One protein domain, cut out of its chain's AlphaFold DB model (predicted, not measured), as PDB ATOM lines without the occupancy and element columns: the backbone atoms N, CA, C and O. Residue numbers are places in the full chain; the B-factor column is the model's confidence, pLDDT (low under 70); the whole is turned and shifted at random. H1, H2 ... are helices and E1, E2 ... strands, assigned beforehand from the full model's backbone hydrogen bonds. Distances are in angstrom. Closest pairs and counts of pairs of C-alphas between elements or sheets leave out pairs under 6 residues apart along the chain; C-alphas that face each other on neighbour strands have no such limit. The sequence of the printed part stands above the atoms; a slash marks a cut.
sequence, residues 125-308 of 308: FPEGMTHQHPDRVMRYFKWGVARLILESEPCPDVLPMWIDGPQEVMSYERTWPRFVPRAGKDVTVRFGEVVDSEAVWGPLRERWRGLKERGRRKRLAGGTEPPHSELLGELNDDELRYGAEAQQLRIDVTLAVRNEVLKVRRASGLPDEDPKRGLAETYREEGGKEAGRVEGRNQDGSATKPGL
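What this domain is: This is residues 125 to 308 of the 308 residues of the protein "Tafazzin family protein" of Friedmanniomyces simplex (UniProt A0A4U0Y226). The long helix H6 is the middle of an elongated, loose body; H4 runs back beside its first part and carries the long axis on beyond it, while the short H1 crosses the two where they overlap. A small two-stranded ribbon, E1 and E2, packs near the last residues of H6, and long links and the last residues make much of the rest. The printed part has 184 residues, with eight named helices and two named strands in the order H1 E1 H2 E2 H3 H4 H5 H6 H7 H8, and E1 and E2 are antiparallel. The class is mostly helix, though under half of the residues, 83, are in named elements. The radius of gyration of the C-alphas is 19.9 A, and the spans are 66 by 35 by 29 A.

How they stand to each other: Residues 125 to 143 hold no named element. H1, residues 144 to 151, touches residues 250 to 254 of H6, residues 244 to 267, at a steep tilt of 69 degrees, only just short of perpendicular, opposite ways; the closest C-alphas, of Ala 146 and Arg 250, are 5.3 A apart. H1 also touches residues 204 to 208 of H4, residues 202 to 221, only just about perpendicular at 70.2 degrees, closest at the C-alphas of Leu 150 and Arg 205, 5.5 A. E1, residues 161 to 164, and E2, residues 188 to 191, are antiparallel neighbours, with N 162 and O 190 at 2.9 A and N 188 and O 164 at 2.8 A, within hydrogen-bond range. The closest C-alphas of E1 and H6, of Trp 162 and Val 264, are 6.1 A apart. H2, residues 166 to 169, touches no helix. H3, residues 197 to 200, is close to H6 but not clearly touching, 7.6 A between the C-alphas of Val 200 and Ala 256. H4 touches H6 at a shallow tilt of 15 degrees, opposite ways, closest at the C-alphas of Leu 204 and Val 253, 6.9 A. H5, residues 238 to 242, touches H4, with the C-alphas of Lys 212 and Leu 240 closest at 7.2 A. H7, residues 275 to 278, is close to H6 but not clearly touching, at 7.3 A between the C-alphas of Leu 255 and Gly 278; H8, residues 280 to 285, and H6 are apart. Every O i to N i+4 pair is within hydrogen-bond range in H4, H5, H6 and H8, and 3 of 4 in H1; H2, H3 and H7 are too short for such a pair.

Where its parts are: H1 begins at C-alpha 144 (-49.735, 16.324, -17.800) and is 11.0 A long. H4 is 28.4 A long and H6 34.9 A, ending at C-alpha 267 (-41.749, -1.483, -1.016). H8 ends at C-alpha 285 (-36.246, 4.786, -28.885).

The domain as a whole: The two C-alphas farthest apart, of Gly 184 and Gly 223, are 67.4 A apart. The printed part has no cut; the links H2 to E2 and H4 to H5 are long. Its mean pLDDT is 85.5, with values under 70 at residues 224 to 230, 285 to 297, 299 to 301 and 305 to 308.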
ATOM      1  N   PHE A 125     -52.998   7.670 -14.916       93.12
ATOM      2  CA  PHE A 125     -51.885   6.828 -15.346       93.12
ATOM      3  C   PHE A 125     -50.917   7.667 -16.193       93.12
ATOM      4  O   PHE A 125     -51.168   7.865 -17.387       93.12
ATOM      5  N   PRO A 126     -49.832   8.207 -15.609       92.94
ATOM      6  CA  PRO A 126     -48.978   9.183 -16.287       92.94
ATOM      7  C   PRO A 126     -48.190   8.599 -17.471       92.94
ATOM      8  O   PRO A 126     -47.784   9.360 -18.345       92.94
ATOM      9  N   GLU A 127     -48.042   7.275 -17.581       88.56
ATOM     10  CA  GLU A 127     -47.484   6.606 -18.773       88.56
ATOM     11  C   GLU A 127     -48.321   6.887 -20.038       88.56
ATOM     12  O   GLU A 127     -47.816   6.948 -21.165       88.56
ATOM     13  N   GLY A 128     -49.626   7.127 -19.862       83.62
ATOM     14  CA  GLY A 128     -50.544   7.512 -20.931       83.62
ATOM     15  C   GLY A 128     -50.704   6.461 -22.031       83.62
ATOM     16  O   GLY A 128     -51.004   6.843 -23.168       83.62
ATOM     17  N   MET A 129     -50.437   5.197 -21.696       81.12
ATOM     18  CA  MET A 129     -50.799   3.971 -22.407       81.12
ATOM     19  C   MET A 129     -50.644   2.775 -21.459       81.12
ATOM     20  O   MET A 129     -49.966   2.882 -20.439       81.12
ATOM     21  N   THR A 130     -51.233   1.633 -21.807       82.81
ATOM     22  CA  THR A 130     -50.978   0.385 -21.075       82.81
ATOM     23  C   THR A 130     -49.663  -0.233 -21.547       82.81
ATOM     24  O   THR A 130     -49.492  -0.509 -22.736       82.81
ATOM     25  N   HIS A 131     -48.753  -0.463 -20.606       85.12
ATOM     26  CA  HIS A 131     -47.443  -1.058 -20.832       85.12
ATOM     27  C   HIS A 131     -47.343  -2.368 -20.041       85.12
ATOM     28  O   HIS A 131     -47.545  -2.376 -18.829       85.12
ATOM     29  N   GLN A 132     -47.089  -3.487 -20.724       88.19
ATOM     30  CA  GLN A 132     -46.867  -4.783 -20.079       88.19
ATOM     31  C   GLN A 132     -45.418  -5.204 -20.315       88.19
ATOM     32  O   GLN A 132     -45.061  -5.555 -21.434       88.19
ATOM     33  N   HIS A 133     -44.590  -5.180 -19.272       87.38
ATOM     34  CA  HIS A 133     -43.198  -5.629 -19.334       87.38
ATOM     35  C   HIS A 133     -42.990  -6.825 -18.391       87.38
ATOM     36  O   HIS A 133     -43.495  -6.770 -17.264       87.38
ATOM     37  N   PRO A 134     -42.247  -7.878 -18.792       84.38
ATOM     38  CA  PRO A 134     -41.954  -9.030 -17.930       84.38
ATOM     39  C   PRO A 134     -41.371  -8.631 -16.565       84.38
ATOM     40  O   PRO A 134     -41.880  -9.049 -15.530       84.38
ATOM     41  N   ASP A 135     -40.396  -7.720 -16.570       87.56
ATOM     42  CA  ASP A 135     -39.754  -7.178 -15.358       87.56
ATOM     43  C   ASP A 135     -40.574  -6.108 -14.610       87.56
ATOM     44  O   ASP A 135     -40.073  -5.470 -13.680       87.56
ATOM     45  N   ARG A 136     -41.838  -5.889 -15.004       89.50
ATOM     46  CA  ARG A 136     -42.770  -4.962 -14.336       89.50
ATOM     47  C   ARG A 136     -42.188  -3.550 -14.196       89.50
ATOM     48  O   ARG A 136     -42.264  -2.933 -13.131       89.50
ATOM     49  N   VAL A 137     -41.564  -3.068 -15.271       89.75
ATOM     50  CA  VAL A 137     -40.983  -1.723 -15.329       89.75
ATOM     51  C   VAL A 137     -42.000  -0.709 -15.838       89.75
ATOM     52  O   VAL A 137     -42.794  -0.999 -16.739       89.75
ATOM     53  N   MET A 138     -41.966   0.495 -15.278       90.94
ATOM     54  CA  MET A 138     -42.786   1.608 -15.750       90.94
ATOM     55  C   MET A 138     -42.164   2.275 -16.971       90.94
ATOM     56  O   MET A 138     -40.951   2.481 -17.028       90.94
ATOM     57  N   ARG A 139     -43.001   2.762 -17.887       87.12
ATOM     58  CA  ARG A 139     -42.550   3.645 -18.967       87.12
ATOM     59  C   ARG A 139     -42.362   5.087 -18.484       87.12
ATOM     60  O   ARG A 139     -42.792   5.459 -17.393       87.12
ATOM     61  N   TYR A 140     -41.744   5.915 -19.319       89.44
ATOM     62  CA  TYR A 140     -41.718   7.372 -19.211       89.44
ATOM     63  C   TYR A 140     -43.081   7.996 -18.854       89.44
ATOM     64  O   TYR A 140     -44.110   7.688 -19.464       89.44
ATOM     65  N   PHE A 141     -43.076   8.933 -17.903       94.12
ATOM     66  CA  PHE A 141     -44.270   9.665 -17.474       94.12
ATOM     67  C   PHE A 141     -44.471  10.937 -18.306       94.12
ATOM     68  O   PHE A 141     -43.561  11.741 -18.498       94.12
ATOM     69  N   LYS A 142     -45.697  11.158 -18.781       91.50
ATOM     70  CA  LYS A 142     -46.083  12.359 -19.528       91.50
ATOM     71  C   LYS A 142     -46.282  13.553 -18.589       91.50
ATOM     72  O   LYS A 142     -46.850  13.429 -17.509       91.50
ATOM     73  N   TRP A 143     -45.934  14.745 -19.075       93.75
ATOM     74  CA  TRP A 143     -45.915  15.998 -18.299       93.75
ATOM     75  C   TRP A 143     -47.279  16.540 -17.846       93.75
ATOM     76  O   TRP A 143     -47.332  17.567 -17.175       93.75
ATOM     77  N   GLY A 144     -48.391  15.889 -18.203       92.94
ATOM     78  CA  GLY A 144     -49.735  16.324 -17.800       92.94
ATOM     79  C   GLY A 144     -49.898  16.412 -16.282       92.94
ATOM     80  O   GLY A 144     -50.492  17.366 -15.788       92.94
ATOM     81  N   VAL A 145     -49.293  15.471 -15.547       95.31
ATOM     82  CA  VAL A 145     -49.318  15.453 -14.077       95.31
ATOM     83  C   VAL A 145     -48.627  16.675 -13.465       95.31
ATOM     84  O   VAL A 145     -49.097  17.202 -12.461       95.31
ATOM     85  N   ALA A 146     -47.576  17.194 -14.107       97.12
ATOM     86  CA  ALA A 146     -46.868  18.366 -13.608       97.12
ATOM     87  C   ALA A 146     -47.751  19.617 -13.601       97.12
ATOM     88  O   ALA A 146     -47.670  20.408 -12.668       97.12
ATOM     89  N   ARG A 147     -48.640  19.782 -14.593       96.19
ATOM     90  CA  ARG A 147     -49.594  20.904 -14.596       96.19
ATOM     91  C   ARG A 147     -50.542  20.847 -13.408       96.19
ATOM     92  O   ARG A 147     -50.789  21.871 -12.792       96.19
ATOM     93  N   LEU A 148     -51.032  19.659 -13.062       96.38
ATOM     94  CA  LEU A 148     -51.945  19.495 -11.931       96.38
ATOM     95  C   LEU A 148     -51.298  19.910 -10.611       96.38
ATOM     96  O   LEU A 148     -51.938  20.580  -9.815       96.38
ATOM     97  N   ILE A 149     -50.026  19.575 -10.404       97.06
ATOM     98  CA  ILE A 149     -49.294  19.934  -9.181       97.06
ATOM     99  C   ILE A 149     -48.922  21.425  -9.168       97.06
ATOM    100  O   ILE A 149     -49.045  22.098  -8.146       97.06
ATOM    101  N   LEU A 150     -48.461  21.960 -10.302       96.81
ATOM    102  CA  LEU A 150     -47.977  23.340 -10.386       96.81
ATOM    103  C   LEU A 150     -49.101  24.381 -10.408       96.81
ATOM    104  O   LEU A 150     -48.918  25.477  -9.883       96.81
ATOM    105  N   GLU A 151     -50.229  24.077 -11.052       94.38
ATOM    106  CA  GLU A 151     -51.270  25.065 -11.371       94.38
ATOM    107  C   GLU A 151     -52.511  24.976 -10.483       94.38
ATOM    108  O   GLU A 151     -53.288  25.929 -10.479       94.38
ATOM    109  N   SER A 152     -52.713  23.875  -9.755       93.69
ATOM    110  CA  SER A 152     -53.836  23.777  -8.816       93.69
ATOM    111  C   SER A 152     -53.566  24.599  -7.559       93.69
ATOM    112  O   SER A 152     -52.418  24.706  -7.109       93.69
ATOM    113  N   GLU A 153     -54.630  25.177  -7.010       89.88
ATOM    114  CA  GLU A 153     -54.616  25.946  -5.767       89.88
ATOM    115  C   GLU A 153     -55.797  25.525  -4.873       89.88
ATOM    116  O   GLU A 153     -56.955  25.686  -5.276       89.88
ATOM    117  N   PRO A 154     -55.544  25.001  -3.657       91.88
ATOM    118  CA  PRO A 154     -54.231  24.732  -3.051       91.88
ATOM    119  C   PRO A 154     -53.444  23.620  -3.777       91.88
ATOM    120  O   PRO A 154     -53.947  22.989  -4.707       91.88
ATOM    121  N   CYS A 155     -52.191  23.378  -3.361       93.56
ATOM    122  CA  CYS A 155     -51.431  22.219  -3.846       93.56
ATOM    123  C   CYS A 155     -52.234  20.936  -3.579       93.56
ATOM    124  O   CYS A 155     -52.664  20.750  -2.440       93.56
ATOM    125  N   PRO A 156     -52.429  20.054  -4.571       95.19
ATOM    126  CA  PRO A 156     -53.175  18.829  -4.353       95.19
ATOM    127  C   PRO A 156     -52.326  17.825  -3.573       95.19
ATOM    128  O   PRO A 156     -51.114  17.729  -3.789       95.19
ATOM    129  N   ASP A 157     -52.982  17.020  -2.743       96.00
ATOM    130  CA  ASP A 157     -52.362  15.833  -2.164       96.00
ATOM    131  C   ASP A 157     -52.065  14.809  -3.263       96.00
ATOM    132  O   ASP A 157     -52.899  14.521  -4.130       96.00
ATOM    133  N   VAL A 158     -50.861  14.237  -3.229       97.25
ATOM    134  CA  VAL A 158     -50.423  13.223  -4.194       97.25
ATOM    135  C   VAL A 158     -50.236  11.901  -3.466       97.25
ATOM    136  O   VAL A 158     -49.367  11.776  -2.607       97.25
ATOM    137  N   LEU A 159     -51.038  10.901  -3.840       96.81
ATOM    138  CA  LEU A 159     -50.955   9.537  -3.317       96.81
ATOM    139  C   LEU A 159     -50.399   8.595  -4.402       96.81
ATOM    140  O   LEU A 159     -51.127   8.259  -5.344       96.81
ATOM    141  N   PRO A 160     -49.125   8.168  -4.321       97.25
ATOM    142  CA  PRO A 160     -48.544   7.250  -5.286       97.25
ATOM    143  C   PRO A 160     -49.129   5.846  -5.115       97.25
ATOM    144  O   PRO A 160     -49.401   5.376  -4.008       97.25
ATOM    145  N   MET A 161     -49.301   5.155  -6.237       95.56
ATOM    146  CA  MET A 161     -49.919   3.836  -6.283       95.56
ATOM    147  C   MET A 161     -49.118   2.886  -7.163       95.56
ATOM    148  O   MET A 161     -48.653   3.271  -8.233       95.56
ATOM    149  N   TRP A 162     -49.028   1.625  -6.742       95.25
ATOM    150  CA  TRP A 162     -48.479   0.536  -7.544       95.25
ATOM    151  C   TRP A 162     -49.550  -0.530  -7.776       95.25
ATOM    152  O   TRP A 162     -50.103  -1.081  -6.821       95.25
ATOM    153  N   ILE A 163     -49.857  -0.809  -9.043       93.75
ATOM    154  CA  ILE A 163     -50.861  -1.800  -9.443       93.75
ATOM    155  C   ILE A 163     -50.159  -2.902 -10.224       93.75
ATOM    156  O   ILE A 163     -49.524  -2.634 -11.238       93.75
ATOM    157  N   ASP A 164     -50.322  -4.138  -9.770       92.81
ATOM    158  CA  ASP A 164     -49.649  -5.303 -10.331       92.81
ATOM    159  C   ASP A 164     -50.598  -6.502 -10.415       92.81
ATOM    160  O   ASP A 164     -51.472  -6.670  -9.563       92.81
ATOM    161  N   GLY A 165     -50.469  -7.307 -11.471       91.38
ATOM    162  CA  GLY A 165     -51.332  -8.456 -11.749       91.38
ATOM    163  C   GLY A 165     -52.308  -8.312 -12.926       91.38
ATOM    164  O   GLY A 165     -52.542  -9.313 -13.612       91.38
ATOM    165  N   PRO A 166     -52.862  -7.124 -13.273       91.81
ATOM    166  CA  PRO A 166     -53.751  -7.000 -14.433       91.81
ATOM    167  C   PRO A 166     -53.144  -7.506 -15.750       91.81
ATOM    168  O   PRO A 166     -53.871  -8.031 -16.594       91.81
ATOM    169  N   GLN A 167     -51.823  -7.409 -15.916       89.44
ATOM    170  CA  GLN A 167     -51.087  -7.950 -17.058       89.44
ATOM    171  C   GLN A 167     -51.110  -9.486 -17.132       89.44
ATOM    172  O   GLN A 167     -50.996 -10.051 -18.213       89.44
ATOM    173  N   GLU A 168     -51.309 -10.181 -16.012       89.81
ATOM    174  CA  GLU A 168     -51.432 -11.643 -15.972       89.81
ATOM    175  C   GLU A 168     -52.873 -12.095 -16.243       89.81
ATOM    176  O   GLU A 168     -53.105 -13.113 -16.904       89.81
ATOM    177  N   VAL A 169     -53.846 -11.303 -15.777       90.38
ATOM    178  CA  VAL A 169     -55.284 -11.507 -16.018       90.38
ATOM    179  C   VAL A 169     -55.633 -11.249 -17.490       90.38
ATOM    180  O   VAL A 169     -56.377 -12.015 -18.110       90.38
ATOM    181  N   MET A 170     -55.101 -10.161 -18.056       89.38
ATOM    182  CA  MET A 170     -55.371  -9.659 -19.407       89.38
ATOM    183  C   MET A 170     -54.070  -9.460 -20.205       89.38
ATOM    184  O   MET A 170     -53.814  -8.380 -20.741       89.38
ATOM    185  N   SER A 171     -53.254 -10.512 -20.302       85.88
ATOM    186  CA  SER A 171     -51.997 -10.487 -21.068       85.88
ATOM    187  C   SER A 171     -52.220 -10.196 -22.554       85.88
ATOM    188  O   SER A 171     -53.137 -10.742 -23.177       85.88
ATOM    189  N   TYR A 172     -51.343  -9.383 -23.144       82.94
ATOM    190  CA  TYR A 172     -51.338  -9.125 -24.585       82.94
ATOM    191  C   TYR A 172     -50.937 -10.330 -25.437       82.94
ATOM    192  O   TYR A 172     -51.363 -10.414 -26.587       82.94
ATOM    193  N   GLU A 173     -50.245 -11.308 -24.857       78.62
ATOM    194  CA  GLU A 173     -49.874 -12.562 -25.524       78.62
ATOM    195  C   GLU A 173     -51.007 -13.607 -25.508       78.62
ATOM    196  O   GLU A 173     -50.849 -14.734 -25.977       78.62
ATOM    197  N   ARG A 174     -52.182 -13.272 -24.952       79.31
ATOM    198  CA  ARG A 174     -53.313 -14.201 -24.863       79.31
ATOM    199  C   ARG A 174     -53.883 -14.557 -26.247       79.31
ATOM    200  O   ARG A 174     -54.213 -13.683 -27.051       79.31
ATOM    201  N   THR A 175     -54.131 -15.851 -26.440       79.81
ATOM    202  CA  THR A 175     -54.865 -16.445 -27.569       79.81
ATOM    203  C   THR A 175     -56.388 -16.407 -27.371       79.81
ATOM    204  O   THR A 175     -56.900 -15.952 -26.350       79.81
ATOM    205  N   TRP A 176     -57.159 -16.824 -28.377       80.75
ATOM    206  CA  TRP A 176     -58.622 -16.808 -28.299       80.75
ATOM    207  C   TRP A 176     -59.157 -17.698 -27.147       80.75
ATOM    208  O   TRP A 176     -58.653 -18.810 -26.993       80.75
ATOM    209  N   PRO A 177     -60.171 -17.257 -26.361       81.25
ATOM    210  CA  PRO A 177     -60.908 -15.994 -26.474       81.25
ATOM    211  C   PRO A 177     -60.188 -14.806 -25.811       81.25
ATOM    212  O   PRO A 177     -59.953 -14.763 -24.603       81.25
ATOM    213  N   ARG A 178     -59.904 -13.763 -26.606       82.50
ATOM    214  CA  ARG A 178     -59.108 -12.597 -26.175       82.50
ATOM    215  C   ARG A 178     -59.847 -11.618 -25.257       82.50
ATOM    216  O   ARG A 178     -59.217 -10.671 -24.804       82.50
ATOM    217  N   PHE A 179     -61.141 -11.786 -25.002       83.00
ATOM    218  CA  PHE A 179     -61.936 -10.869 -24.172       83.00
ATOM    219  C   PHE A 179     -62.170 -11.393 -22.747       83.00
ATOM    220  O   PHE A 179     -62.608 -10.631 -21.891       83.00
ATOM    221  N   VAL A 180     -61.867 -12.668 -22.480       87.19
ATOM    222  CA  VAL A 180     -62.160 -13.309 -21.193       87.19
ATOM    223  C   VAL A 180     -60.962 -13.167 -20.242       87.19
ATOM    224  O   VAL A 180     -59.865 -13.614 -20.596       87.19
ATOM    225  N   PRO A 181     -61.125 -12.562 -19.049       88.56
ATOM    226  CA  PRO A 181     -60.056 -12.470 -18.056       88.56
ATOM    227  C   PRO A 181     -59.655 -13.858 -17.540       88.56
ATOM    228  O   PRO A 181     -60.509 -14.716 -17.318       88.56
ATOM    229  N   ARG A 182     -58.350 -14.092 -17.347       89.38
ATOM    230  CA  ARG A 182     -57.854 -15.346 -16.759       89.38
ATOM    231  C   ARG A 182     -58.183 -15.386 -15.265       89.38
ATOM    232  O   ARG A 182     -57.862 -14.448 -14.541       89.38
ATOM    233  N   ALA A 183     -58.801 -16.476 -14.818       89.50
ATOM    234  CA  ALA A 183     -59.083 -16.721 -13.406       89.50
ATOM    235  C   ALA A 183     -57.833 -17.213 -12.652       89.50
ATOM    236  O   ALA A 183     -56.883 -17.700 -13.267       89.50
ATOM    237  N   GLY A 184     -57.847 -17.100 -11.320       89.62
ATOM    238  CA  GLY A 184     -56.772 -17.600 -10.450       89.62
ATOM    239  C   GLY A 184     -55.459 -16.816 -10.546       89.62
ATOM    240  O   GLY A 184     -54.399 -17.371 -10.269       89.62
ATOM    241  N   LYS A 185     -55.514 -15.560 -10.999       91.50
ATOM    242  CA  LYS A 185     -54.377 -14.635 -11.027       91.50
ATOM    243  C   LYS A 185     -54.542 -13.578  -9.949       91.50
ATOM    244  O   LYS A 185     -55.641 -13.047  -9.779       91.50
ATOM    245  N   ASP A 186     -53.446 -13.266  -9.273       92.00
ATOM    246  CA  ASP A 186     -53.441 -12.284  -8.199       92.00
ATOM    247  C   ASP A 186     -53.400 -10.870  -8.771       92.00
ATOM    248  O   ASP A 186     -52.638 -10.572  -9.690       92.00
ATOM    249  N   VAL A 187     -54.230  -9.985  -8.217       92.31
ATOM    250  CA  VAL A 187     -54.203  -8.549  -8.502       92.31
ATOM    251  C   VAL A 187     -53.923  -7.830  -7.196       92.31
ATOM    252  O   VAL A 187     -54.708  -7.906  -6.253       92.31
ATOM    253  N   THR A 188     -52.810  -7.108  -7.151       92.75
ATOM    254  CA  THR A 188     -52.375  -6.358  -5.977       92.75
ATOM    255  C   THR A 188     -52.386  -4.864  -6.273       92.75
ATOM    256  O   THR A 188     -51.951  -4.407  -7.330       92.75
ATOM    257  N   VAL A 189     -52.914  -4.089  -5.327       94.56
ATOM    258  CA  VAL A 189     -52.870  -2.626  -5.353       94.56
ATOM    259  C   VAL A 189     -52.219  -2.182  -4.058       94.56
ATOM    260  O   VAL A 189     -52.711  -2.508  -2.981       94.56
ATOM    261  N   ARG A 190     -51.107  -1.463  -4.168       95.00
ATOM    262  CA  ARG A 190     -50.385  -0.897  -3.031       95.00
ATOM    263  C   ARG A 190     -50.458   0.616  -3.102       95.00
ATOM    264  O   ARG A 190     -50.226   1.203  -4.159       95.00
ATOM    265  N   PHE A 191     -50.788   1.215  -1.973       95.75
ATOM    266  CA  PHE A 191     -50.799   2.655  -1.779       95.75
ATOM    267  C   PHE A 191     -49.524   3.025  -1.026       95.75
ATOM    268  O   PHE A 191     -49.149   2.324  -0.088       95.75
ATOM    269  N   GLY A 192     -48.830   4.064  -1.483       96.19
ATOM    270  CA  GLY A 192     -47.766   4.679  -0.699       96.19
ATOM    271  C   GLY A 192     -48.325   5.626   0.355       96.19
ATOM    272  O   GLY A 192     -49.536   5.722   0.544       96.19
ATOM    273  N   GLU A 193     -47.427   6.362   0.995       96.50
ATOM    274  CA  GLU A 193     -47.798   7.484   1.854       96.50
ATOM    275  C   GLU A 193     -48.174   8.706   1.013       96.50
ATOM    276  O   GLU A 193     -47.686   8.873  -0.111       96.50
ATOM    277  N   VAL A 194     -49.023   9.576   1.565       97.25
ATOM    278  CA  VAL A 194     -49.272  10.894   0.973       97.25
ATOM    279  C   VAL A 194     -47.948  11.654   0.929       97.25
ATOM    280  O   VAL A 194     -47.229  11.728   1.926       97.25
ATOM    281  N   VAL A 195     -47.603  12.182  -0.243       97.31
ATOM    282  CA  VAL A 195     -46.341  12.901  -0.435       97.31
ATOM    283  C   VAL A 195     -46.365  14.202   0.363       97.31
ATOM    284  O   VAL A 195     -47.335  14.951   0.287       97.31
ATOM    285  N   ASP A 196     -45.275  14.496   1.077       96.25
ATOM    286  CA  ASP A 196     -45.084  15.789   1.735       96.25
ATOM    287  C   ASP A 196     -44.999  16.901   0.680       96.25
ATOM    288  O   ASP A 196     -43.979  17.088   0.001       96.25
ATOM    289  N   SER A 197     -46.110  17.617   0.524       91.81
ATOM    290  CA  SER A 197     -46.271  18.636  -0.504       91.81
ATOM    291  C   SER A 197     -45.296  19.799  -0.349       91.81
ATOM    292  O   SER A 197     -44.789  20.305  -1.351       91.81
ATOM    293  N   GLU A 198     -44.986  20.206   0.880       92.00
ATOM    294  CA  GLU A 198     -44.087  21.334   1.126       92.00
ATOM    295  C   GLU A 198     -42.636  20.942   0.849       92.00
ATOM    296  O   GLU A 198     -41.911  21.679   0.181       92.00
ATOM    297  N   ALA A 199     -42.228  19.744   1.275       96.00
ATOM    298  CA  ALA A 199     -40.872  19.263   1.042       96.00
ATOM    299  C   ALA A 199     -40.599  18.955  -0.441       96.00
ATOM    300  O   ALA A 199     -39.535  19.300  -0.959       96.00
ATOM    301  N   VAL A 200     -41.539  18.298  -1.132       96.44
ATOM    302  CA  VAL A 200     -41.313  17.801  -2.501       96.44
ATOM    303  C   VAL A 200     -41.765  18.810  -3.558       96.44
ATOM    304  O   VAL A 200     -41.028  19.080  -4.511       96.44
ATOM    305  N   TRP A 201     -42.960  19.390  -3.414       96.75
ATOM    306  CA  TRP A 201     -43.528  20.299  -4.416       96.75
ATOM    307  C   TRP A 201     -43.219  21.765  -4.126       96.75
ATOM    308  O   TRP A 201     -43.151  22.545  -5.075       96.75
ATOM    309  N   GLY A 202     -42.993  22.146  -2.865       96.06
ATOM    310  CA  GLY A 202     -42.756  23.529  -2.436       96.06
ATOM    311  C   GLY A 202     -41.730  24.278  -3.298       96.06
ATOM    312  O   GLY A 202     -42.110  25.261  -3.948       96.06
ATOM    313  N   PRO A 203     -40.478  23.790  -3.423       97.81
ATOM    314  CA  PRO A 203     -39.451  24.437  -4.247       97.81
ATOM    315  C   PRO A 203     -39.822  24.529  -5.738       97.81
ATOM    316  O   PRO A 203     -39.515  25.510  -6.421       97.81
ATOM    317  N   LEU A 204     -40.513  23.517  -6.269       98.00
ATOM    318  CA  LEU A 204     -40.933  23.469  -7.674       98.00
ATOM    319  C   LEU A 204     -42.083  24.455  -7.943       98.00
ATOM    320  O   LEU A 204     -42.075  25.170  -8.948       98.00
ATOM    321  N   ARG A 205     -43.043  24.554  -7.018       96.88
ATOM    322  CA  ARG A 205     -44.150  25.519  -7.073       96.88
ATOM    323  C   ARG A 205     -43.664  26.948  -6.853       96.88
ATOM    324  O   ARG A 205     -44.221  27.869  -7.445       96.88
ATOM    325  N   GLU A 206     -42.626  27.162  -6.050       97.25
ATOM    326  CA  GLU A 206     -41.990  28.474  -5.906       97.25
ATOM    327  C   GLU A 206     -41.330  28.927  -7.215       97.25
ATOM    328  O   GLU A 206     -41.592  30.038  -7.682       97.25
ATOM    329  N   ARG A 207     -40.572  28.043  -7.881       97.38
ATOM    330  CA  ARG A 207     -40.027  28.309  -9.227       97.38
ATOM    331  C   ARG A 207     -41.130  28.655 -10.228       97.38
ATOM    332  O   ARG A 207     -40.985  29.609 -10.995       97.38
ATOM    333  N   TRP A 208     -42.252  27.933 -10.195       96.38
ATOM    334  CA  TRP A 208     -43.416  28.224 -11.037       96.38
ATOM    335  C   TRP A 208     -44.038  29.593 -10.747       96.38
ATOM    336  O   TRP A 208     -44.291  30.366 -11.672       96.38
ATOM    337  N   ARG A 209     -44.237  29.938  -9.470       95.12
ATOM    338  CA  ARG A 209     -44.718  31.267  -9.058       95.12
ATOM    339  C   ARG A 209     -43.777  32.371  -9.540       95.12
ATOM    340  O   ARG A 209     -44.244  33.360 -10.100       95.12
ATOM    341  N   GLY A 210     -42.466  32.167  -9.413       95.38
ATOM    342  CA  GLY A 210     -41.450  33.079  -9.936       95.38
ATOM    343  C   GLY A 210     -41.532  33.263 -11.454       95.38
ATOM    344  O   GLY A 210     -41.438  34.391 -11.936       95.38
ATOM    345  N   LEU A 211     -41.756  32.183 -12.210       94.38
ATOM    346  CA  LEU A 211     -41.982  32.232 -13.659       94.38
ATOM    347  C   LEU A 211     -43.224  33.057 -14.020       94.38
ATOM    348  O   LEU A 211     -43.130  33.965 -14.850       94.38
ATOM    349  N   LYS A 212     -44.367  32.795 -13.369       91.94
ATOM    350  CA  LYS A 212     -45.607  33.561 -13.591       91.94
ATOM    351  C   LYS A 212     -45.414  35.046 -13.295       91.94
ATOM    352  O   LYS A 212     -45.826  35.885 -14.092       91.94
ATOM    353  N   GLU A 213     -44.749  35.371 -12.188       91.19
ATOM    354  CA  GLU A 213     -44.504  36.754 -11.778       91.19
ATOM    355  C   GLU A 213     -43.609  37.504 -12.770       91.19
ATOM    356  O   GLU A 213     -43.885  38.655 -13.119       91.19
ATOM    357  N   ARG A 214     -42.553  36.852 -13.275       90.69
ATOM    358  CA  ARG A 214     -41.698  37.431 -14.320       90.69
ATOM    359  C   ARG A 214     -42.479  37.683 -15.606       90.69
ATOM    360  O   ARG A 214     -42.368  38.777 -16.157       90.69
ATOM    361  N   GLY A 215     -43.289  36.717 -16.047       87.69
ATOM    362  CA  GLY A 215     -44.163  36.878 -17.215       87.69
ATOM    363  C   GLY A 215     -45.139  38.043 -17.036       87.69
ATOM    364  O   GLY A 215     -45.222  38.927 -17.889       87.69
ATOM    365  N   ARG A 216     -45.796  38.128 -15.871       85.31
ATOM    366  CA  ARG A 216     -46.697  39.234 -15.512       85.31
ATOM    367  C   ARG A 216     -45.996  40.591 -15.574       85.31
ATOM    368  O   ARG A 216     -46.513  41.518 -16.192       85.31
ATOM    369  N   ARG A 217     -44.802  40.708 -14.984       86.94
ATOM    370  CA  ARG A 217     -44.018  41.953 -14.981       86.94
ATOM    371  C   ARG A 217     -43.613  42.393 -16.386       86.94
ATOM    372  O   ARG A 217     -43.708  43.580 -16.685       86.94
ATOM    373  N   LYS A 218     -43.191  41.462 -17.247       86.31
ATOM    374  CA  LYS A 218     -42.852  41.765 -18.648       86.31
ATOM    375  C   LYS A 218     -44.060  42.310 -19.419       86.31
ATOM    376  O   LYS A 218     -43.907  43.288 -20.140       86.31
ATOM    377  N   ARG A 219     -45.256  41.734 -19.230       81.69
ATOM    378  CA  ARG A 219     -46.499  42.213 -19.873       81.69
ATOM    379  C   ARG A 219     -46.870  43.630 -19.440       81.69
ATOM    380  O   ARG A 219     -47.137  44.473 -20.290       81.69
ATOM    381  N   LEU A 220     -46.807  43.891 -18.131       83.06
ATOM    382  CA  LEU A 220     -47.060  45.220 -17.565       83.06
ATOM    383  C   LEU A 220     -46.068  46.261 -18.104       83.06
ATOM    384  O   LEU A 220     -46.471  47.358 -18.480       83.06
ATOM    385  N   ALA A 221     -44.782  45.911 -18.199       83.31
ATOM    386  CA  ALA A 221     -43.760  46.787 -18.773       83.31
ATOM    387  C   ALA A 221     -43.941  47.014 -20.287       83.31
ATOM    388  O   ALA A 221     -43.570  48.068 -20.795       83.31
ATOM    389  N   GLY A 222     -44.520  46.046 -21.003       80.44
ATOM    390  CA  GLY A 222     -44.826  46.128 -22.433       80.44
ATOM    391  C   GLY A 222     -46.137  46.845 -22.776       80.44
ATOM    392  O   GLY A 222     -46.535  46.822 -23.937       80.44
ATOM    393  N   GLY A 223     -46.834  47.438 -21.798       72.75
ATOM    394  CA  GLY A 223     -48.071  48.198 -22.027       72.75
ATOM    395  C   GLY A 223     -49.270  47.355 -22.480       72.75
ATOM    396  O   GLY A 223     -50.251  47.906 -22.970       72.75
ATOM    397  N   THR A 224     -49.204  46.029 -22.345       67.25
ATOM    398  CA  THR A 224     -50.351  45.151 -22.604       67.25
ATOM    399  C   THR A 224     -51.197  45.094 -21.339       67.25
ATOM    400  O   THR A 224     -50.697  44.667 -20.295       67.25
ATOM    401  N   GLU A 225     -52.458  45.531 -21.409       57.09
ATOM    402  CA  GLU A 225     -53.367  45.406 -20.268       57.09
ATOM    403  C   GLU A 225     -53.468  43.936 -19.836       57.09
ATOM    404  O   GLU A 225     -53.559  43.043 -20.689       57.09
ATOM    405  N   PRO A 226     -53.412  43.642 -18.524       57.38
ATOM    406  CA  PRO A 226     -53.636  42.287 -18.058       57.38
ATOM    407  C   PRO A 226     -55.048  41.860 -18.489       57.38
ATOM    408  O   PRO A 226     -55.991  42.625 -18.278       57.38
ATOM    409  N   PRO A 227     -55.227  40.665 -19.085       55.19
ATOM    410  CA  PRO A 227     -56.565  40.174 -19.376       55.19
ATOM    411  C   PRO A 227     -57.394  40.189 -18.088       55.19
ATOM    412  O   PRO A 227     -56.888  39.852 -17.015       55.19
ATOM    413  N   HIS A 228     -58.659  40.602 -18.196       46.59
ATOM    414  CA  HIS A 228     -59.621  40.545 -17.101       46.59
ATOM    415  C   HIS A 228     -59.654  39.110 -16.531       46.59
ATOM    416  O   HIS A 228     -60.221  38.214 -17.143       46.59
ATOM    417  N   SER A 229     -59.039  38.916 -15.356       56.19
ATOM    418  CA  SER A 229     -58.875  37.649 -14.622       56.19
ATOM    419  C   SER A 229     -57.929  36.615 -15.269       56.19
ATOM    420  O   SER A 229     -58.225  36.032 -16.309       56.19
ATOM    421  N   GLU A 230     -56.794  36.320 -14.619       67.00
ATOM    422  CA  GLU A 230     -56.020  35.098 -14.897       67.00
ATOM    423  C   GLU A 230     -56.873  33.887 -14.488       67.00
ATOM    424  O   GLU A 230     -56.906  33.490 -13.324       67.00
ATOM    425  N   LEU A 231     -57.613  33.322 -15.446       78.69
ATOM    426  CA  LEU A 231     -58.480  32.178 -15.196       78.69
ATOM    427  C   LEU A 231     -57.652  30.956 -14.785       78.69
ATOM    428  O   LEU A 231     -56.683  30.573 -15.442       78.69
ATOM    429  N   LEU A 232     -58.068  30.301 -13.701       85.12
ATOM    430  CA  LEU A 232     -57.354  29.159 -13.143       85.12
ATOM    431  C   LEU A 232     -57.176  28.038 -14.182       85.12
ATOM    432  O   LEU A 232     -58.149  27.578 -14.793       85.12
ATOM    433  N   GLY A 233     -55.927  27.598 -14.352       84.94
ATOM    434  CA  GLY A 233     -55.520  26.545 -15.286       84.94
ATOM    435  C   GLY A 233     -55.463  26.966 -16.760       84.94
ATOM    436  O   GLY A 233     -55.186  26.119 -17.617       84.94
ATOM    437  N   GLU A 234     -55.730  28.234 -17.086       87.50
ATOM    438  CA  GLU A 234     -55.530  28.787 -18.426       87.50
ATOM    439  C   GLU A 234     -54.164  29.467 -18.509       87.50
ATOM    440  O   GLU A 234     -53.877  30.454 -17.838       87.50
ATOM    441  N   LEU A 235     -53.296  28.924 -19.356       86.88
ATOM    442  CA  LEU A 235     -52.007  29.526 -19.664       86.88
ATOM    443  C   LEU A 235     -52.139  30.201 -21.008       86.88
ATOM    444  O   LEU A 235     -52.270  29.465 -21.967       86.88
ATOM    445  N   ASN A 236     -52.092  31.525 -21.119       81.62
ATOM    446  CA  ASN A 236     -52.120  32.221 -22.422       81.62
ATOM    447  C   ASN A 236     -50.740  32.719 -22.870       81.62
ATOM    448  O   ASN A 236     -50.588  33.218 -23.977       81.62
ATOM    449  N   ASP A 237     -49.733  32.558 -22.013       85.88
ATOM    450  CA  ASP A 237     -48.366  33.012 -22.240       85.88
ATOM    451  C   ASP A 237     -47.507  31.893 -22.852       85.88
ATOM    452  O   ASP A 237     -47.381  30.805 -22.276       85.88
ATOM    453  N   ASP A 238     -46.903  32.163 -24.009       88.56
ATOM    454  CA  ASP A 238     -46.038  31.218 -24.717       88.56
ATOM    455  C   ASP A 238     -44.727  30.926 -23.975       88.56
ATOM    456  O   ASP A 238     -44.210  29.814 -24.076       88.56
ATOM    457  N   GLU A 239     -44.211  31.856 -23.168       90.12
ATOM    458  CA  GLU A 239     -43.055  31.617 -22.297       90.12
ATOM    459  C   GLU A 239     -43.426  30.604 -21.202       90.12
ATOM    460  O   GLU A 239     -42.674  29.662 -20.943       90.12
ATOM    461  N   LEU A 240     -44.629  30.710 -20.624       91.56
ATOM    462  CA  LEU A 240     -45.125  29.735 -19.646       91.56
ATOM    463  C   LEU A 240     -45.484  28.391 -20.288       91.56
ATOM    464  O   LEU A 240     -45.322  27.344 -19.656       91.56
ATOM    465  N   ARG A 241     -45.975  28.375 -21.530       92.38
ATOM    466  CA  ARG A 241     -46.303  27.131 -22.245       92.38
ATOM    467  C   ARG A 241     -45.045  26.419 -22.738       92.38
ATOM    468  O   ARG A 241     -44.838  25.250 -22.412       92.38
ATOM    469  N   TYR A 242     -44.201  27.117 -23.484       94.38
ATOM    470  CA  TYR A 242     -43.147  26.528 -24.307       94.38
ATOM    471  C   TYR A 242     -41.735  26.984 -23.938       94.38
ATOM    472  O   TYR A 242     -40.784  26.419 -24.475       94.38
ATOM    473  N   GLY A 243     -41.567  27.934 -23.017       95.12
ATOM    474  CA  GLY A 243     -40.248  28.379 -22.569       95.12
ATOM    475  C   GLY A 243     -39.416  27.242 -21.971       95.12
ATOM    476  O   GLY A 243     -39.942  26.358 -21.290       95.12
ATOM    477  N   ALA A 244     -38.103  27.272 -22.210       96.44
ATOM    478  CA  ALA A 244     -37.184  26.215 -21.787       96.44
ATOM    479  C   ALA A 244     -37.223  25.974 -20.268       96.44
ATOM    480  O   ALA A 244     -37.268  24.830 -19.823       96.44
ATOM    481  N   GLU A 245     -37.294  27.043 -19.471       95.94
ATOM    482  CA  GLU A 245     -37.383  26.942 -18.011       95.94
ATOM    483  C   GLU A 245     -38.703  26.295 -17.558       95.94
ATOM    484  O   GLU A 245     -38.704  25.449 -16.663       95.94
ATOM    485  N   ALA A 246     -39.823  26.624 -18.213       96.12
ATOM    486  CA  ALA A 246     -41.123  26.026 -17.920       96.12
ATOM    487  C   ALA A 246     -41.189  24.548 -18.343       96.12
ATOM    488  O   ALA A 246     -41.803  23.732 -17.658       96.12
ATOM    489  N   GLN A 247     -40.554  24.178 -19.458       96.31
ATOM    490  CA  GLN A 247     -40.423  22.778 -19.865       96.31
ATOM    491  C   GLN A 247     -39.559  21.991 -18.878       96.31
ATOM    492  O   GLN A 247     -39.994  20.939 -18.413       96.31
ATOM    493  N   GLN A 248     -38.393  22.526 -18.499       97.19
ATOM    494  CA  GLN A 248     -37.508  21.884 -17.529       97.19
ATOM    495  C   GLN A 248     -38.206  21.683 -16.184       97.19
ATOM    496  O   GLN A 248     -38.163  20.594 -15.626       97.19
ATOM    497  N   LEU A 249     -38.940  22.689 -15.702       97.56
ATOM    498  CA  LEU A 249     -39.690  22.565 -14.456       97.56
ATOM    499  C   LEU A 249     -40.734  21.437 -14.513       97.56
ATOM    500  O   LEU A 249     -40.905  20.699 -13.547       97.56
ATOM    501  N   ARG A 250     -41.414  21.255 -15.650       97.00
ATOM    502  CA  ARG A 250     -42.362  20.142 -15.824       97.00
ATOM    503  C   ARG A 250     -41.670  18.785 -15.867       97.00
ATOM    504  O   ARG A 250     -42.244  17.819 -15.364       97.00
ATOM    505  N   ILE A 251     -40.473  18.709 -16.448       96.19
ATOM    506  CA  ILE A 251     -39.636  17.504 -16.407       96.19
ATOM    507  C   ILE A 251     -39.295  17.179 -14.951       96.19
ATOM    508  O   ILE A 251     -39.598  16.074 -14.507       96.19
ATOM    509  N   ASP A 252     -38.778  18.151 -14.197       97.44
ATOM    510  CA  ASP A 252     -38.373  17.986 -12.795       97.44
ATOM    511  C   ASP A 252     -39.538  17.481 -11.923       97.44
ATOM    512  O   ASP A 252     -39.402  16.491 -11.205       97.44
ATOM    513  N   VAL A 253     -40.720  18.104 -12.042       98.00
ATOM    514  CA  VAL A 253     -41.930  17.684 -11.310       98.00
ATOM    515  C   VAL A 253     -42.354  16.272 -11.706       98.00
ATOM    516  O   VAL A 253     -42.678  15.453 -10.852       98.00
ATOM    517  N   THR A 254     -42.346  15.959 -13.002       97.12
ATOM    518  CA  THR A 254     -42.772  14.639 -13.485       97.12
ATOM    519  C   THR A 254     -41.818  13.535 -13.020       97.12
ATOM    520  O   THR A 254     -42.268  12.450 -12.652       97.12
ATOM    521  N   LEU A 255     -40.510  13.814 -12.991       96.00
ATOM    522  CA  LEU A 255     -39.497  12.909 -12.447       96.00
ATOM    523  C   LEU A 255     -39.677  12.705 -10.942       96.00
ATOM    524  O   LEU A 255     -39.626  11.569 -10.478       96.00
ATOM    525  N   ALA A 256     -39.951  13.770 -10.187       96.94
ATOM    526  CA  ALA A 256     -40.246  13.663  -8.763       96.94
ATOM    527  C   ALA A 256     -41.483  12.779  -8.510       96.94
ATOM    528  O   ALA A 256     -41.405  11.840  -7.723       96.94
ATOM    529  N   VAL A 257     -42.574  12.964  -9.265       97.50
ATOM    530  CA  VAL A 257     -43.754  12.076  -9.208       97.50
ATOM    531  C   VAL A 257     -43.386  10.622  -9.509       97.50
ATOM    532  O   VAL A 257     -43.815   9.714  -8.797       97.50
ATOM    533  N   ARG A 258     -42.574  10.373 -10.544       96.19
ATOM    534  CA  ARG A 258     -42.103   9.018 -10.861       96.19
ATOM    535  C   ARG A 258     -41.329   8.401  -9.697       96.19
ATOM    536  O   ARG A 258     -41.549   7.236  -9.378       96.19
ATOM    537  N   ASN A 259     -40.451   9.169  -9.060       96.00
ATOM    538  CA  ASN A 259     -39.647   8.698  -7.936       96.00
ATOM    539  C   ASN A 259     -40.514   8.303  -6.732       96.00
ATOM    540  O   ASN A 259     -40.218   7.301  -6.080       96.00
ATOM    541  N   GLU A 260     -41.610   9.020  -6.475       97.25
ATOM    542  CA  GLU A 260     -42.581   8.638  -5.441       97.25
ATOM    543  C   GLU A 260     -43.259   7.297  -5.761       97.25
ATOM    544  O   GLU A 260     -43.382   6.439  -4.887       97.25
ATOM    545  N   VAL A 261     -43.599   7.034  -7.028       96.56
ATOM    546  CA  VAL A 261     -44.122   5.718  -7.443       96.56
ATOM    547  C   VAL A 261     -43.052   4.621  -7.332       96.56
ATOM    548  O   VAL A 261     -43.348   3.513  -6.882       96.56
ATOM    549  N   LEU A 262     -41.786   4.922  -7.650       95.88
ATOM    550  CA  LEU A 262     -40.667   3.985  -7.476       95.88
ATOM    551  C   LEU A 262     -40.439   3.597  -6.006       95.88
ATOM    552  O   LEU A 262     -40.010   2.474  -5.735       95.88
ATOM    553  N   LYS A 263     -40.747   4.469  -5.035       96.25
ATOM    554  CA  LYS A 263     -40.734   4.095  -3.606       96.25
ATOM    555  C   LYS A 263     -41.760   2.997  -3.314       96.25
ATOM    556  O   LYS A 263     -41.404   1.992  -2.702       96.25
ATOM    557  N   VAL A 264     -42.991   3.140  -3.812       97.00
ATOM    558  CA  VAL A 264     -44.048   2.121  -3.648       97.00
ATOM    559  C   VAL A 264     -43.660   0.818  -4.350       97.00
ATOM    560  O   VAL A 264     -43.836  -0.271  -3.800       97.00
ATOM    561  N   ARG A 265     -43.057   0.916  -5.538       94.69
ATOM    562  CA  ARG A 265     -42.533  -0.236  -6.281       94.69
ATOM    563  C   ARG A 265     -41.469  -1.001  -5.483       94.69
ATOM    564  O   ARG A 265     -41.581  -2.216  -5.341       94.69
ATOM    565  N   ARG A 266     -40.482  -0.307  -4.907       95.31
ATOM    566  CA  ARG A 266     -39.457  -0.918  -4.040       95.31
ATOM    567  C   ARG A 266     -40.064  -1.582  -2.806       95.31
ATOM    568  O   ARG A 266     -39.731  -2.721  -2.500       95.31
ATOM    569  N   ALA A 267     -41.013  -0.915  -2.148       95.44
ATOM    570  CA  ALA A 267     -41.749  -1.483  -1.016       95.44
ATOM    571  C   ALA A 267     -42.572  -2.730  -1.399       95.44
ATOM    572  O   ALA A 267     -42.928  -3.533  -0.540       95.44
ATOM    573  N   SER A 268     -42.841  -2.928  -2.693       92.19
ATOM    574  CA  SER A 268     -43.498  -4.124  -3.233       92.19
ATOM    575  C   SER A 268     -42.545  -5.310  -3.441       92.19
ATOM    576  O   SER A 268     -43.000  -6.361  -3.885       92.19
ATOM    577  N   GLY A 269     -41.246  -5.157  -3.153       92.56
ATOM    578  CA  GLY A 269     -40.225  -6.197  -3.319       92.56
ATOM    579  C   GLY A 269     -39.642  -6.307  -4.731       92.56
ATOM    580  O   GLY A 269     -38.982  -7.297  -5.037       92.56
ATOM    581  N   LEU A 270     -39.887  -5.323  -5.605       92.25
ATOM    582  CA  LEU A 270     -39.351  -5.305  -6.970       92.25
ATOM    583  C   LEU A 270     -37.979  -4.599  -7.024       92.25
ATOM    584  O   LEU A 270     -37.801  -3.579  -6.355       92.25
ATOM    585  N   PRO A 271     -37.020  -5.101  -7.832       91.44
ATOM    586  CA  PRO A 271     -35.658  -4.561  -7.920       91.44
ATOM    587  C   PRO A 271     -35.636  -3.228  -8.657       91.44
ATOM    588  O   PRO A 271     -36.413  -3.066  -9.591       91.44
ATOM    589  N   ASP A 272     -34.753  -2.299  -8.294       88.38
ATOM    590  CA  ASP A 272     -34.684  -0.973  -8.922       88.38
ATOM    591  C   ASP A 272     -34.604  -1.014 -10.457       88.38
ATOM    592  O   ASP A 272     -33.986  -1.892 -11.055       88.38
ATOM    593  N   GLU A 273     -35.285  -0.057 -11.090       87.25
ATOM    594  CA  GLU A 273     -35.295   0.089 -12.546       87.25
ATOM    595  C   GLU A 273     -34.042   0.828 -13.031       87.25
ATOM    596  O   GLU A 273     -33.479   1.647 -12.302       87.25
ATOM    597  N   ASP A 274     -33.653   0.611 -14.292       85.38
ATOM    598  CA  ASP A 274     -32.655   1.464 -14.948       85.38
ATOM    599  C   ASP A 274     -33.180   2.915 -14.995       85.38
ATOM    600  O   ASP A 274     -34.225   3.161 -15.615       85.38
ATOM    601  N   PRO A 275     -32.469   3.892 -14.395       85.38
ATOM    602  CA  PRO A 275     -32.874   5.295 -14.404       85.38
ATOM    603  C   PRO A 275     -33.168   5.850 -15.804       85.38
ATOM    604  O   PRO A 275     -34.015   6.735 -15.950       85.38
ATOM    605  N   LYS A 276     -32.523   5.310 -16.847       84.50
ATOM    606  CA  LYS A 276     -32.727   5.734 -18.239       84.50
ATOM    607  C   LYS A 276     -34.164   5.533 -18.717       84.50
ATOM    608  O   LYS A 276     -34.662   6.334 -19.498       84.50
ATOM    609  N   ARG A 277     -34.889   4.543 -18.183       80.75
ATOM    610  CA  ARG A 277     -36.298   4.270 -18.536       80.75
ATOM    611  C   ARG A 277     -37.244   5.426 -18.195       80.75
ATOM    612  O   ARG A 277     -38.319   5.547 -18.780       80.75
ATOM    613  N   GLY A 278     -36.839   6.298 -17.271       80.50
ATOM    614  CA  GLY A 278     -37.556   7.525 -16.939       80.50
ATOM    615  C   GLY A 278     -37.320   8.686 -17.911       80.50
ATOM    616  O   GLY A 278     -37.945   9.731 -17.735       80.50
ATOM    617  N   LEU A 279     -36.444   8.541 -18.912       83.44
ATOM    618  CA  LEU A 279     -36.039   9.619 -19.816       83.44
ATOM    619  C   LEU A 279     -36.870   9.666 -21.100       83.44
ATOM    620  O   LEU A 279     -37.354   8.660 -21.625       83.44
ATOM    621  N   ALA A 280     -36.994  10.875 -21.649       79.12
ATOM    622  CA  ALA A 280     -37.697  11.103 -22.907       79.12
ATOM    623  C   ALA A 280     -36.964  10.491 -24.116       79.12
ATOM    624  O   ALA A 280     -37.604  10.193 -25.123       79.12
ATOM    625  N   GLU A 281     -35.643  10.313 -24.040       78.81
ATOM    626  CA  GLU A 281     -34.847   9.658 -25.086       78.81
ATOM    627  C   GLU A 281     -35.224   8.185 -25.226       78.81
ATOM    628  O   GLU A 281     -35.643   7.771 -26.303       78.81
ATOM    629  N   THR A 282     -35.219   7.438 -24.121       77.00
ATOM    630  CA  THR A 282     -35.628   6.028 -24.106       77.00
ATOM    631  C   THR A 282     -37.077   5.857 -24.559       77.00
ATOM    632  O   THR A 282     -37.387   4.969 -25.348       77.00
ATOM    633  N   TYR A 283     -37.966   6.787 -24.194       75.62
ATOM    634  CA  TYR A 283     -39.329   6.805 -24.731       75.62
ATOM    635  C   TYR A 283     -39.379   6.919 -26.264       75.62
ATOM    636  O   TYR A 283     -40.225   6.279 -26.895       75.62
ATOM    637  N   ARG A 284     -38.514   7.751 -26.869       73.69
ATOM    638  CA  ARG A 284     -38.426   7.915 -28.330       73.69
ATOM    639  C   ARG A 284     -37.863   6.663 -29.000       73.69
ATOM    640  O   ARG A 284     -38.391   6.279 -30.038       73.69
ATOM    641  N   GLU A 285     -36.854   6.035 -28.401       66.75
ATOM    642  CA  GLU A 285     -36.246   4.786 -28.885       66.75
ATOM    643  C   GLU A 285     -37.245   3.622 -28.890       66.75
ATOM    644  O   GLU A 285     -37.306   2.861 -29.849       66.75
ATOM    645  N   GLU A 286     -38.130   3.558 -27.894       62.34
ATOM    646  CA  GLU A 286     -39.261   2.618 -27.827       62.34
ATOM    647  C   GLU A 286     -40.383   2.932 -28.848       62.34
ATOM    648  O   GLU A 286     -41.508   2.456 -28.709       62.34
ATOM    649  N   GLY A 287     -40.135   3.788 -29.846       59.53
ATOM    650  CA  GLY A 287     -41.085   4.191 -30.889       59.53
ATOM    651  C   GLY A 287     -41.913   5.438 -30.561       59.53
ATOM    652  O   GLY A 287     -42.749   5.852 -31.365       59.53
ATOM    653  N   GLY A 288     -41.731   6.065 -29.395       63.53
ATOM    654  CA  GLY A 288     -42.345   7.348 -29.036       63.53
ATOM    655  C   GLY A 288     -43.857   7.438 -29.299       63.53
ATOM    656  O   GLY A 288     -44.656   6.692 -28.729       63.53
ATOM    657  N   LYS A 289     -44.257   8.376 -30.173       53.75
ATOM    658  CA  LYS A 289     -45.661   8.575 -30.595       53.75
ATOM    659  C   LYS A 289     -46.181   7.459 -31.518       53.75
ATOM    660  O   LYS A 289     -47.393   7.305 -31.635       53.75
ATOM    661  N   GLU A 290     -45.290   6.703 -32.159       49.97
ATOM    662  CA  GLU A 290     -45.604   5.619 -33.101       49.97
ATOM    663  C   GLU A 290     -45.654   4.236 -32.439       49.97
ATOM    664  O   GLU A 290     -46.332   3.349 -32.949       49.97
ATOM    665  N   ALA A 291     -45.061   4.076 -31.250       52.19
ATOM    666  CA  ALA A 291     -45.167   2.871 -30.413       52.19
ATOM    667  C   ALA A 291     -46.628   2.464 -30.139       52.19
ATOM    668  O   ALA A 291     -46.956   1.299 -29.956       52.19
ATOM    669  N   GLY A 292     -47.527   3.453 -30.127       49.78
ATOM    670  CA  GLY A 292     -48.969   3.272 -29.988       49.78
ATOM    671  C   GLY A 292     -49.717   3.078 -31.309       49.78
ATOM    672  O   GLY A 292     -50.928   3.276 -31.313       49.78
ATOM    673  N   ARG A 293     -49.041   2.756 -32.423       50.44
ATOM    674  CA  ARG A 293     -49.659   2.460 -33.735       50.44
ATOM    675  C   ARG A 293     -49.498   1.004 -34.179       50.44
ATOM    676  O   ARG A 293     -50.324   0.536 -34.956       50.44
ATOM    677  N   VAL A 294     -48.496   0.287 -33.671       51.81
ATOM    678  CA  VAL A 294     -48.211  -1.107 -34.042       51.81
ATOM    679  C   VAL A 294     -48.442  -2.008 -32.826       51.81
ATOM    680  O   VAL A 294     -47.835  -1.805 -31.781       51.81
ATOM    681  N   GLU A 295     -49.364  -2.970 -32.936       58.78
ATOM    682  CA  GLU A 295     -49.568  -4.008 -31.911       58.78
ATOM    683  C   GLU A 295     -48.408  -5.000 -32.008       58.78
ATOM    684  O   GLU A 295     -48.192  -5.585 -33.069       58.78
ATOM    685  N   GLY A 296     -47.646  -5.186 -30.930       62.50
ATOM    686  CA  GLY A 296     -46.502  -6.086 -30.988       62.50
ATOM    687  C   GLY A 296     -45.650  -6.133 -29.730       62.50
ATOM    688  O   GLY A 296     -45.864  -5.395 -28.767       62.50
ATOM    689  N   ARG A 297     -44.687  -7.054 -29.768       65.50
ATOM    690  CA  ARG A 297     -43.627  -7.201 -28.774       65.50
ATOM    691  C   ARG A 297     -42.467  -6.291 -29.175       65.50
ATOM    692  O   ARG A 297     -41.971  -6.386 -30.297       65.50
ATOM    693  N   ASN A 298     -42.069  -5.409 -28.273       70.38
ATOM    694  CA  ASN A 298     -40.934  -4.514 -28.440       70.38
ATOM    695  C   ASN A 298     -39.618  -5.286 -28.262       70.38
ATOM    696  O   ASN A 298     -39.598  -6.413 -27.761       70.38
ATOM    697  N   GLN A 299     -38.503  -4.675 -28.673       67.31
ATOM    698  CA  GLN A 299     -37.173  -5.301 -28.607       67.31
ATOM    699  C   GLN A 299     -36.738  -5.635 -27.174       67.31
ATOM    700  O   GLN A 299     -35.992  -6.585 -26.962       67.31
ATOM    701  N   ASP A 300     -37.241  -4.892 -26.191       67.12
ATOM    702  CA  ASP A 300     -37.003  -5.120 -24.766       67.12
ATOM    703  C   ASP A 300     -37.925  -6.187 -24.149       67.12
ATOM    704  O   ASP A 300     -37.886  -6.432 -22.947       67.12
ATOM    705  N   GLY A 301     -38.762  -6.838 -24.959       67.69
ATOM    706  CA  GLY A 301     -39.702  -7.854 -24.506       67.69
ATOM    707  C   GLY A 301     -40.993  -7.297 -23.907       67.69
ATOM    708  O   GLY A 301     -41.855  -8.100 -23.546       67.69
ATOM    709  N   SER A 302     -41.165  -5.972 -23.840       74.56
ATOM    710  CA  SER A 302     -42.449  -5.367 -23.487       74.56
ATOM    711  C   SER A 302     -43.489  -5.554 -24.588       74.56
ATOM    712  O   SER A 302     -43.169  -5.744 -25.760       74.56
ATOM    713  N   ALA A 303     -44.761  -5.490 -24.216       74.25
ATOM    714  CA  ALA A 303     -45.879  -5.471 -25.140       74.25
ATOM    715  C   ALA A 303     -46.689  -4.189 -24.939       74.25
ATOM    716  O   ALA A 303     -47.127  -3.863 -23.828       74.25
ATOM    717  N   THR A 304     -46.920  -3.479 -26.040       70.88
ATOM    718  CA  THR A 304     -47.760  -2.280 -26.101       70.88
ATOM    719  C   THR A 304     -48.866  -2.488 -27.120       70.88
ATOM    720  O   THR A 304     -48.652  -3.097 -28.170       70.88
ATOM    721  N   LYS A 305     -50.068  -1.982 -26.824       64.31
ATOM    722  CA  LYS A 305     -51.198  -2.073 -27.749       64.31
ATOM    723  C   LYS A 305     -51.630  -0.689 -28.245       64.31
ATOM    724  O   LYS A 305     -51.917   0.177 -27.416       64.31
ATOM    725  N   PRO A 306     -51.735  -0.475 -29.571       52.69
ATOM    726  CA  PRO A 306     -52.340   0.724 -30.125       52.69
ATOM    727  C   PRO A 306     -53.821   0.789 -29.735       52.69
ATOM    728  O   PRO A 306     -54.563  -0.175 -29.926       52.69
ATOM    729  N   GLY A 307     -54.272   1.921 -29.194       49.78
ATOM    730  CA  GLY A 307     -55.699   2.130 -28.933       49.78
ATOM    731  C   GLY A 307     -56.224   1.645 -27.577       49.78
ATOM    732  O   GLY A 307     -57.426   1.403 -27.473       49.78
ATOM    733  N   LEU A 308     -55.372   1.562 -26.547       42.50
ATOM    734  CA  LEU A 308     -55.776   1.655 -25.133       42.50
ATOM    735  C   LEU A 308     -55.227   2.933 -24.490       42.50
ATOM    736  O   LEU A 308     -54.147   3.394 -24.936       42.50
TER     737      LEU A 308